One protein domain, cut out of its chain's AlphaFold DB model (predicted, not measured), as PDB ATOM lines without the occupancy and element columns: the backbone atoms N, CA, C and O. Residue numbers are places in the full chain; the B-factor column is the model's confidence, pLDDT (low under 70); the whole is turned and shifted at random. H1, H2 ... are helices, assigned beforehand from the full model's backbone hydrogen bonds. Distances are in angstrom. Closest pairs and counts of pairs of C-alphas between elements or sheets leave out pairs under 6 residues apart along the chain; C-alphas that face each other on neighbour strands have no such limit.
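This is residues 150 to 179 and 187 to 227 of the 268 residues of an uncharacterized protein of Klebsormidium nitens (UniProt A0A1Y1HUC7). Two long helices, H3 and H1, lie side by side and run opposite ways, making a slender rod. Short H2 follows at one end of H1, residues 174 to 179 stick out beyond it, and at the other end residues 216 to 227 fold back. The 71 printed residues hold three named helices, H1, H2, H3 in chain order, and no named strand; the class is all helix. The whole is loose, radius of gyration of the C-alphas 16.0 A, spanning 56 by 20 by 16 A.

H3, residues 191 to 215, touches H1, residues 150 to 169, with residues 194 to 205 alone, at a shallow tilt of 6 degrees; the closest C-alphas, of Leu 158 and Val 201, are 6.5 A apart. H2, residues 171 to 174, meets H1 only through their tight link and is apart from H3. In H1 and H3 every O i to N i+4 pair is within hydrogen-bond range; H2 is too short for one.

H3 is 34.2 A long, ending at C-alpha 215 (391.086, 240.641, 265.938). H1, 27.7 A, begins at C-alpha 150 (377.365, 248.080, 267.359).

Residues 180 to 186 are not printed; C-alphas 179 and 187 are 12.5 A apart. The pLDDT is under 70 at residues 172 to 179 and 187 to 190.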
ATOM      1  N   ALA A 150     376.155 247.296 267.562       93.38
ATOM      2  CA  ALA A 150     377.365 248.080 267.359       93.38
ATOM      3  C   ALA A 150     377.720 248.192 265.868       93.38
ATOM      4  O   ALA A 150     378.058 249.288 265.423       93.38
ATOM      5  N   ALA A 151     377.563 247.116 265.087       93.25
ATOM      6  CA  ALA A 151     377.681 247.173 263.631       93.25
ATOM      7  C   ALA A 151     376.688 248.168 263.022       93.25
ATOM      8  O   ALA A 151     377.102 249.041 262.262       93.25
ATOM      9  N   VAL A 152     375.410 248.121 263.418       93.94
ATOM     10  CA  VAL A 152     374.391 249.068 262.924       93.94
ATOM     11  C   VAL A 152     374.780 250.518 263.218       93.94
ATOM     12  O   VAL A 152     374.700 251.369 262.334       93.94
ATOM     13  N   LEU A 153     375.225 250.810 264.443       96.38
ATOM     14  CA  LEU A 153     375.600 252.167 264.842       96.38
ATOM     15  C   LEU A 153     376.851 252.662 264.109       96.38
ATOM     16  O   LEU A 153     376.850 253.784 263.608       96.38
ATOM     17  N   VAL A 154     377.905 251.847 264.032       96.19
ATOM     18  CA  VAL A 154     379.169 252.240 263.392       96.19
ATOM     19  C   VAL A 154     378.987 252.389 261.889       96.19
ATOM     20  O   VAL A 154     379.318 253.435 261.335       96.19
ATOM     21  N   VAL A 155     378.416 251.385 261.226       94.88
ATOM     22  CA  VAL A 155     378.215 251.405 259.771       94.88
ATOM     23  C   VAL A 155     377.222 252.497 259.403       94.88
ATOM     24  O   VAL A 155     377.513 253.304 258.527       94.88
ATOM     25  N   GLY A 156     376.114 252.617 260.139       95.94
ATOM     26  CA  GLY A 156     375.144 253.693 259.952       95.94
ATOM     27  C   GLY A 156     375.773 255.082 260.090       95.94
ATOM     28  O   GLY A 156     375.526 255.950 259.251       95.94
ATOM     29  N   ALA A 157     376.637 255.293 261.090       97.94
ATOM     30  CA  ALA A 157     377.356 256.553 261.261       97.94
ATOM     31  C   ALA A 157     378.332 256.832 260.105       97.94
ATOM     32  O   ALA A 157     378.360 257.953 259.593       97.94
ATOM     33  N   LEU A 158     379.099 255.833 259.658       97.62
ATOM     34  CA  LEU A 158     380.033 255.971 258.534       97.62
ATOM     35  C   LEU A 158     379.291 256.228 257.213       97.62
ATOM     36  O   LEU A 158     379.686 257.116 256.456       97.62
ATOM     37  N   SER A 159     378.177 255.541 256.956       96.62
ATOM     38  CA  SER A 159     377.314 255.787 255.794       96.62
ATOM     39  C   SER A 159     376.696 257.186 255.831       96.62
ATOM     40  O   SER A 159     376.714 257.892 254.821       96.62
ATOM     41  N   CYS A 160     376.212 257.638 256.995       97.69
ATOM     42  CA  CYS A 160     375.730 259.010 257.173       97.69
ATOM     43  C   CYS A 160     376.844 260.035 256.938       97.69
ATOM     44  O   CYS A 160     376.597 261.068 256.317       97.69
ATOM     45  N   ALA A 161     378.072 259.750 257.378       97.19
ATOM     46  CA  ALA A 161     379.223 260.600 257.109       97.19
ATOM     47  C   ALA A 161     379.527 260.669 255.606       97.19
ATOM     48  O   ALA A 161     379.694 261.768 255.084       97.19
ATOM     49  N   LEU A 162     379.539 259.539 254.887       94.94
ATOM     50  CA  LEU A 162     379.750 259.519 253.434       94.94
ATOM     51  C   LEU A 162     378.701 260.355 252.695       94.94
ATOM     52  O   LEU A 162     379.057 261.272 251.952       94.94
ATOM     53  N   LEU A 163     377.417 260.070 252.926       94.38
ATOM     54  CA  LEU A 163     376.314 260.744 252.240       94.38
ATOM     55  C   LEU A 163     376.221 262.223 252.633       94.38
ATOM     56  O   LEU A 163     376.181 263.097 251.769       94.38
ATOM     57  N   GLY A 164     376.234 262.513 253.935       93.25
ATOM     58  CA  GLY A 164     376.131 263.868 254.470       93.25
ATOM     59  C   GLY A 164     377.352 264.724 254.144       93.25
ATOM     60  O   GLY A 164     377.204 265.874 253.737       93.25
ATOM     61  N   GLY A 165     378.558 264.164 254.251       90.88
ATOM     62  CA  GLY A 165     379.806 264.838 253.901       90.88
ATOM     63  C   GLY A 165     379.882 265.168 252.413       90.88
ATOM     64  O   GLY A 165     380.227 266.293 252.050       90.88
ATOM     65  N   PHE A 166     379.487 264.232 251.543       87.88
ATOM     66  CA  PHE A 166     379.386 264.490 250.107       87.88
ATOM     67  C   PHE A 166     378.348 265.578 249.799       87.88
ATOM     68  O   PHE A 166     378.672 266.563 249.136       87.88
ATOM     69  N   ALA A 167     377.127 265.450 250.331       87.50
ATOM     70  CA  ALA A 167     376.067 266.439 250.141       87.50
ATOM     71  C   ALA A 167     376.489 267.834 250.625       87.50
ATOM     72  O   ALA A 167     376.228 268.829 249.955       87.50
ATOM     73  N   TRP A 168     377.196 267.914 251.752       87.00
ATOM     74  CA  TRP A 168     377.697 269.170 252.297       87.00
ATOM     75  C   TRP A 168     378.789 269.798 251.424       87.00
ATOM     76  O   TRP A 168     378.707 270.990 251.120       87.00
ATOM     77  N   MET A 169     379.774 269.013 250.967       85.62
ATOM     78  CA  MET A 169     380.850 269.503 250.092       85.62
ATOM     79  C   MET A 169     380.322 270.017 248.747       85.62
ATOM     80  O   MET A 169     380.853 270.991 248.217       85.62
ATOM     81  N   TYR A 170     379.271 269.390 248.210       81.62
ATOM     82  CA  TYR A 170     378.683 269.727 246.910       81.62
ATOM     83  C   TYR A 170     377.363 270.509 247.006       81.62
ATOM     84  O   TYR A 170     376.675 270.684 246.001       81.62
ATOM     85  N   ARG A 171     377.008 271.032 248.187       82.56
ATOM     86  CA  ARG A 171     375.725 271.720 248.432       82.56
ATOM     87  C   ARG A 171     375.439 272.869 247.461       82.56
ATOM     88  O   ARG A 171     374.298 273.045 247.058       82.56
ATOM     89  N   SER A 172     376.469 273.614 247.050       68.00
ATOM     90  CA  SER A 172     376.347 274.730 246.101       68.00
ATOM     91  C   SER A 172     375.974 274.276 244.687       68.00
ATOM     92  O   SER A 172     375.278 275.000 243.976       68.00
ATOM     93  N   SER A 173     376.389 273.071 244.286       68.88
ATOM     94  CA  SER A 173     375.992 272.459 243.015       68.88
ATOM     95  C   SER A 173     374.527 272.014 243.032       68.88
ATOM     96  O   SER A 173     373.861 272.082 242.004       68.88
ATOM     97  N   PHE A 174     374.006 271.602 244.194       64.88
ATOM     98  CA  PHE A 174     372.606 271.189 244.356       64.88
ATOM     99  C   PHE A 174     371.626 272.367 244.418       64.88
ATOM    100  O   PHE A 174     370.484 272.235 243.990       64.88
ATOM    101  N   THR A 175     372.056 273.534 244.905       62.53
ATOM    102  CA  THR A 175     371.198 274.727 245.037       62.53
ATOM    103  C   THR A 175     371.004 275.520 243.739       62.53
ATOM    104  O   THR A 175     370.425 276.600 243.768       62.53
ATOM    105  N   GLY A 176     371.471 275.014 242.592       53.78
ATOM    106  CA  GLY A 176     371.112 275.573 241.287       53.78
ATOM    107  C   GLY A 176     371.713 276.942 240.963       53.78
ATOM    108  O   GLY A 176     371.248 277.594 240.032       53.78
ATOM    109  N   THR A 177     372.777 277.382 241.646       49.69
ATOM    110  CA  THR A 177     373.623 278.477 241.138       49.69
ATOM    111  C   THR A 177     374.440 277.972 239.944       49.69
ATOM    112  O   THR A 177     375.660 277.836 240.009       49.69
ATOM    113  N   LEU A 178     373.743 277.668 238.846       50.00
ATOM    114  CA  LEU A 178     374.275 277.457 237.503       50.00
ATOM    115  C   LEU A 178     374.714 278.816 236.947       50.00
ATOM    116  O   LEU A 178     374.173 279.312 235.962       50.00
ATOM    117  N   LEU A 179     375.672 279.470 237.607       48.28
ATOM    118  CA  LEU A 179     376.406 280.523 236.922       48.28
ATOM    119  C   LEU A 179     377.095 279.875 235.711       48.28
ATOM    120  O   LEU A 179     377.604 278.755 235.841       48.28
ATOM    121  N   PRO A 187     385.958 277.630 243.377       44.09
ATOM    122  CA  PRO A 187     386.487 276.352 242.967       44.09
ATOM    123  C   PRO A 187     385.516 275.304 243.506       44.09
ATOM    124  O   PRO A 187     385.110 275.344 244.671       44.09
ATOM    125  N   THR A 188     385.124 274.387 242.633       52.75
ATOM    126  CA  THR A 188     384.716 273.030 243.002       52.75
ATOM    127  C   THR A 188     385.355 272.618 244.337       52.75
ATOM    128  O   THR A 188     386.534 272.940 244.535       52.75
ATOM    129  N   PRO A 189     384.650 271.923 245.263       50.38
ATOM    130  CA  PRO A 189     385.316 271.389 246.452       50.38
ATOM    131  C   PRO A 189     386.572 270.692 245.937       50.38
ATOM    132  O   PRO A 189     386.431 269.882 245.011       50.38
ATOM    133  N   PRO A 190     387.792 271.088 246.365       65.50
ATOM    134  CA  PRO A 190     388.979 270.689 245.627       65.50
ATOM    135  C   PRO A 190     388.940 269.179 245.644       65.50
ATOM    136  O   PRO A 190     388.902 268.617 246.732       65.50
ATOM    137  N   THR A 191     388.827 268.534 244.483       74.75
ATOM    138  CA  THR A 191     388.481 267.103 244.361       74.75
ATOM    139  C   THR A 191     389.335 266.224 245.274       74.75
ATOM    140  O   THR A 191     388.880 265.206 245.784       74.75
ATOM    141  N   ARG A 192     390.546 266.698 245.577       81.56
ATOM    142  CA  ARG A 192     391.435 266.223 246.634       81.56
ATOM    143  C   ARG A 192     390.802 266.110 248.031       81.56
ATOM    144  O   ARG A 192     390.965 265.069 248.639       81.56
ATOM    145  N   HIS A 193     390.130 267.127 248.570       84.12
ATOM    146  CA  HIS A 193     389.476 267.068 249.887       84.12
ATOM    147  C   HIS A 193     388.352 266.036 249.908       84.12
ATOM    148  O   HIS A 193     388.280 265.256 250.848       84.12
ATOM    149  N   ALA A 194     387.530 265.979 248.855       86.62
ATOM    150  CA  ALA A 194     386.489 264.963 248.740       86.62
ATOM    151  C   ALA A 194     387.087 263.548 248.656       86.62
ATOM    152  O   ALA A 194     386.619 262.643 249.340       86.62
ATOM    153  N   ALA A 195     388.165 263.372 247.886       87.88
ATOM    154  CA  ALA A 195     388.892 262.109 247.804       87.88
ATOM    155  C   ALA A 195     389.544 261.726 249.142       87.88
ATOM    156  O   ALA A 195     389.422 260.586 249.570       87.88
ATOM    157  N   LEU A 196     390.199 262.666 249.831       90.69
ATOM    158  CA  LEU A 196     390.800 262.432 251.148       90.69
ATOM    159  C   LEU A 196     389.741 262.093 252.200       90.69
ATOM    160  O   LEU A 196     389.967 261.204 253.012       90.69
ATOM    161  N   PHE A 197     388.590 262.766 252.166       93.62
ATOM    162  CA  PHE A 197     387.458 262.462 253.033       93.62
ATOM    163  C   PHE A 197     386.931 261.045 252.784       93.62
ATOM    164  O   PHE A 197     386.823 260.264 253.726       93.62
ATOM    165  N   LEU A 198     386.679 260.690 251.520       93.12
ATOM    166  CA  LEU A 198     386.250 259.346 251.136       93.12
ATOM    167  C   LEU A 198     387.255 258.289 251.608       93.12
ATOM    168  O   LEU A 198     386.867 257.318 252.250       93.12
ATOM    169  N   LEU A 199     388.547 258.503 251.346       93.19
ATOM    170  CA  LEU A 199     389.613 257.601 251.780       93.19
ATOM    171  C   LEU A 199     389.669 257.473 253.303       93.19
ATOM    172  O   LEU A 199     389.844 256.364 253.800       93.19
ATOM    173  N   ALA A 200     389.504 258.566 254.048       95.81
ATOM    174  CA  ALA A 200     389.498 258.530 255.506       95.81
ATOM    175  C   ALA A 200     388.333 257.685 256.038       95.81
ATOM    176  O   ALA A 200     388.551 256.793 256.856       95.81
ATOM    177  N   VAL A 201     387.116 257.908 255.535       97.19
ATOM    178  CA  VAL A 201     385.930 257.157 255.973       97.19
ATOM    179  C   VAL A 201     386.022 255.681 255.573       97.19
ATOM    180  O   VAL A 201     385.778 254.815 256.409       97.19
ATOM    181  N   LEU A 202     386.457 255.374 254.346       95.81
ATOM    182  CA  LEU A 202     386.680 253.990 253.909       95.81
ATOM    183  C   LEU A 202     387.787 253.296 254.712       95.81
ATOM    184  O   LEU A 202     387.652 252.122 255.034       95.81
ATOM    185  N   SER A 203     388.852 254.006 255.094       96.56
ATOM    186  CA  SER A 203     389.915 253.434 255.933       96.56
ATOM    187  C   SER A 203     389.402 253.081 257.327       96.56
ATOM    188  O   SER A 203     389.706 252.007 257.837       96.56
ATOM    189  N   LEU A 204     388.595 253.961 257.933       97.69
ATOM    190  CA  LEU A 204     387.925 253.675 259.204       97.69
ATOM    191  C   LEU A 204     386.993 252.468 259.078       97.69
ATOM    192  O   LEU A 204     386.950 251.635 259.981       97.69
ATOM    193  N   TYR A 205     386.298 252.343 257.947       97.50
ATOM    194  CA  TYR A 205     385.434 251.199 257.701       97.50
ATOM    195  C   TYR A 205     386.220 249.889 257.549       97.50
ATOM    196  O   TYR A 205     385.913 248.903 258.214       97.50
ATOM    197  N   CYS A 206     387.313 249.891 256.784       97.19
ATOM    198  CA  CYS A 206     388.205 248.737 256.692       97.19
ATOM    199  C   CYS A 206     388.787 248.350 258.060       97.19
ATOM    200  O   CYS A 206     388.877 247.164 258.362       97.19
ATOM    201  N   LEU A 207     389.155 249.322 258.904       97.06
ATOM    202  CA  LEU A 207     389.627 249.058 260.268       97.06
ATOM    203  C   LEU A 207     388.549 248.391 261.130       97.06
ATOM    204  O   LEU A 207     388.863 247.444 261.849       97.06
ATOM    205  N   TRP A 208     387.294 248.839 261.026       96.50
ATOM    206  CA  TRP A 208     386.155 248.185 261.675       96.50
ATOM    207  C   TRP A 208     386.026 246.723 261.232       96.50
ATOM    208  O   TRP A 208     385.994 245.822 262.072       96.50
ATOM    209  N   CYS A 209     386.034 246.468 259.921       96.19
ATOM    210  CA  CYS A 209     385.938 245.106 259.408       96.19
ATOM    211  C   CYS A 209     387.130 244.240 259.846       96.19
ATOM    212  O   CYS A 209     386.926 243.133 260.327       96.19
ATOM    213  N   ILE A 210     388.368 244.743 259.768       95.88
ATOM    214  CA  ILE A 210     389.571 244.019 260.221       95.88
ATOM    215  C   ILE A 210     389.456 243.643 261.700       95.88
ATOM    216  O   ILE A 210     389.730 242.501 262.075       95.88
ATOM    217  N   GLN A 211     389.030 244.586 262.543       95.38
ATOM    218  CA  GLN A 211     388.875 244.348 263.972       95.38
ATOM    219  C   GLN A 211     387.851 243.238 264.255       95.38
ATOM    220  O   GLN A 211     388.090 242.382 265.110       95.38
ATOM    221  N   ARG A 212     386.735 243.213 263.524       93.00
ATOM    222  CA  ARG A 212     385.671 242.207 263.665       93.00
ATOM    223  C   ARG A 212     386.068 240.834 263.110       93.00
ATOM    224  O   ARG A 212     385.936 239.833 263.813       93.00
ATOM    225  N   THR A 213     386.635 240.801 261.905       91.50
ATOM    226  CA  THR A 213     386.983 239.570 261.180       91.50
ATOM    227  C   THR A 213     388.243 238.891 261.725       91.50
ATOM    228  O   THR A 213     388.294 237.663 261.798       91.50
ATOM    229  N   TYR A 214     389.271 239.656 262.108       93.00
ATOM    230  CA  TYR A 214     390.591 239.101 262.437       93.00
ATOM    231  C   TYR A 214     391.020 239.275 263.894       93.00
ATOM    232  O   TYR A 214     391.769 238.434 264.386       93.00
ATOM    233  N   TRP A 215     390.593 240.340 264.582       94.88
ATOM    234  CA  TRP A 215     391.086 240.641 265.938       94.88
ATOM    235  C   TRP A 215     390.124 240.256 267.061       94.88
ATOM    236  O   TRP A 215     390.558 240.077 268.197       94.88
ATOM    237  N   SER A 216     388.832 240.121 266.769       89.81
ATOM    238  CA  SER A 216     387.835 239.733 267.769       89.81
ATOM    239  C   SER A 216     387.891 238.226 268.037       89.81
ATOM    240  O   SER A 216     388.013 237.423 267.110       89.81
ATOM    241  N   VAL A 217     387.802 237.846 269.315       88.88
ATOM    242  CA  VAL A 217     387.734 236.449 269.771       88.88
ATOM    243  C   VAL A 217     386.513 236.299 270.695       88.88
ATOM    244  O   VAL A 217     386.522 236.885 271.779       88.88
ATOM    245  N   PRO A 218     385.469 235.540 270.308       85.69
ATOM    246  CA  PRO A 218     385.296 234.876 269.010       85.69
ATOM    247  C   PRO A 218     385.186 235.887 267.857       85.69
ATOM    248  O   PRO A 218     384.965 237.077 268.085       85.69
ATOM    249  N   ARG A 219     385.353 235.416 266.617       85.88
ATOM    250  CA  ARG A 219     385.106 236.246 265.429       85.88
ATOM    251  C   ARG A 219     383.631 236.632 265.384       85.88
ATOM    252  O   ARG A 219     382.773 235.822 265.724       85.88
ATOM    253  N   ILE A 220     383.356 237.866 264.978       88.94
ATOM    254  CA  ILE A 220     382.004 238.433 264.926       88.94
ATOM    255  C   ILE A 220     381.819 239.019 263.523       88.94
ATOM    256  O   ILE A 220     382.780 239.606 263.010       88.94
ATOM    257  N   PRO A 221     380.637 238.894 262.895       89.44
ATOM    258  CA  PRO A 221     380.370 239.555 261.624       89.44
ATOM    259  C   PRO A 221     380.613 241.064 261.718       89.44
ATOM    260  O   PRO A 221     380.201 241.717 262.680       89.44
ATOM    261  N   ALA A 222     381.285 241.627 260.714       90.88
ATOM    262  CA  ALA A 222     381.487 243.071 260.638       90.88
ATOM    263  C   ALA A 222     380.180 243.804 260.311       90.88
ATOM    264  O   ALA A 222     379.902 244.839 260.921       90.88
ATOM    265  N   VAL A 223     379.409 243.243 259.369       91.06
ATOM    266  CA  VAL A 223     378.086 243.689 258.917       91.06
ATOM    267  C   VAL A 223     377.310 242.478 258.405       91.06
ATOM    268  O   VAL A 223     377.489 242.077 257.262       91.06
ATOM    269  N   GLY A 224     376.454 241.889 259.241       89.38
ATOM    270  CA  GLY A 224     375.626 240.752 258.821       89.38
ATOM    271  C   GLY A 224     376.445 239.641 258.145       89.38
ATOM    272  O   GLY A 224     377.482 239.233 258.660       89.38
ATOM    273  N   GLU A 225     375.988 239.182 256.982       89.94
ATOM    274  CA  GLU A 225     376.629 238.118 256.187       89.94
ATOM    275  C   GLU A 225     377.636 238.657 255.151       89.94
ATOM    276  O   GLU A 225     378.308 237.889 254.463       89.94
ATOM    277  N   GLU A 226     377.791 239.979 255.062       92.06
ATOM    278  CA  GLU A 226     378.447 240.647 253.939       92.06
ATOM    279  C   GLU A 226     379.983 240.556 253.982       92.06
ATOM    280  O   GLU A 226     380.626 240.686 255.029       92.06
ATOM    281  N   ALA A 227     380.596 240.389 252.807       93.00
ATOM    282  CA  ALA A 227     382.042 240.233 252.619       93.00
ATOM    283  C   ALA A 227     382.773 241.567 252.348       93.00
ATOM    284  O   ALA A 227     383.652 241.667 251.483       93.00
TER     285      ALA A 227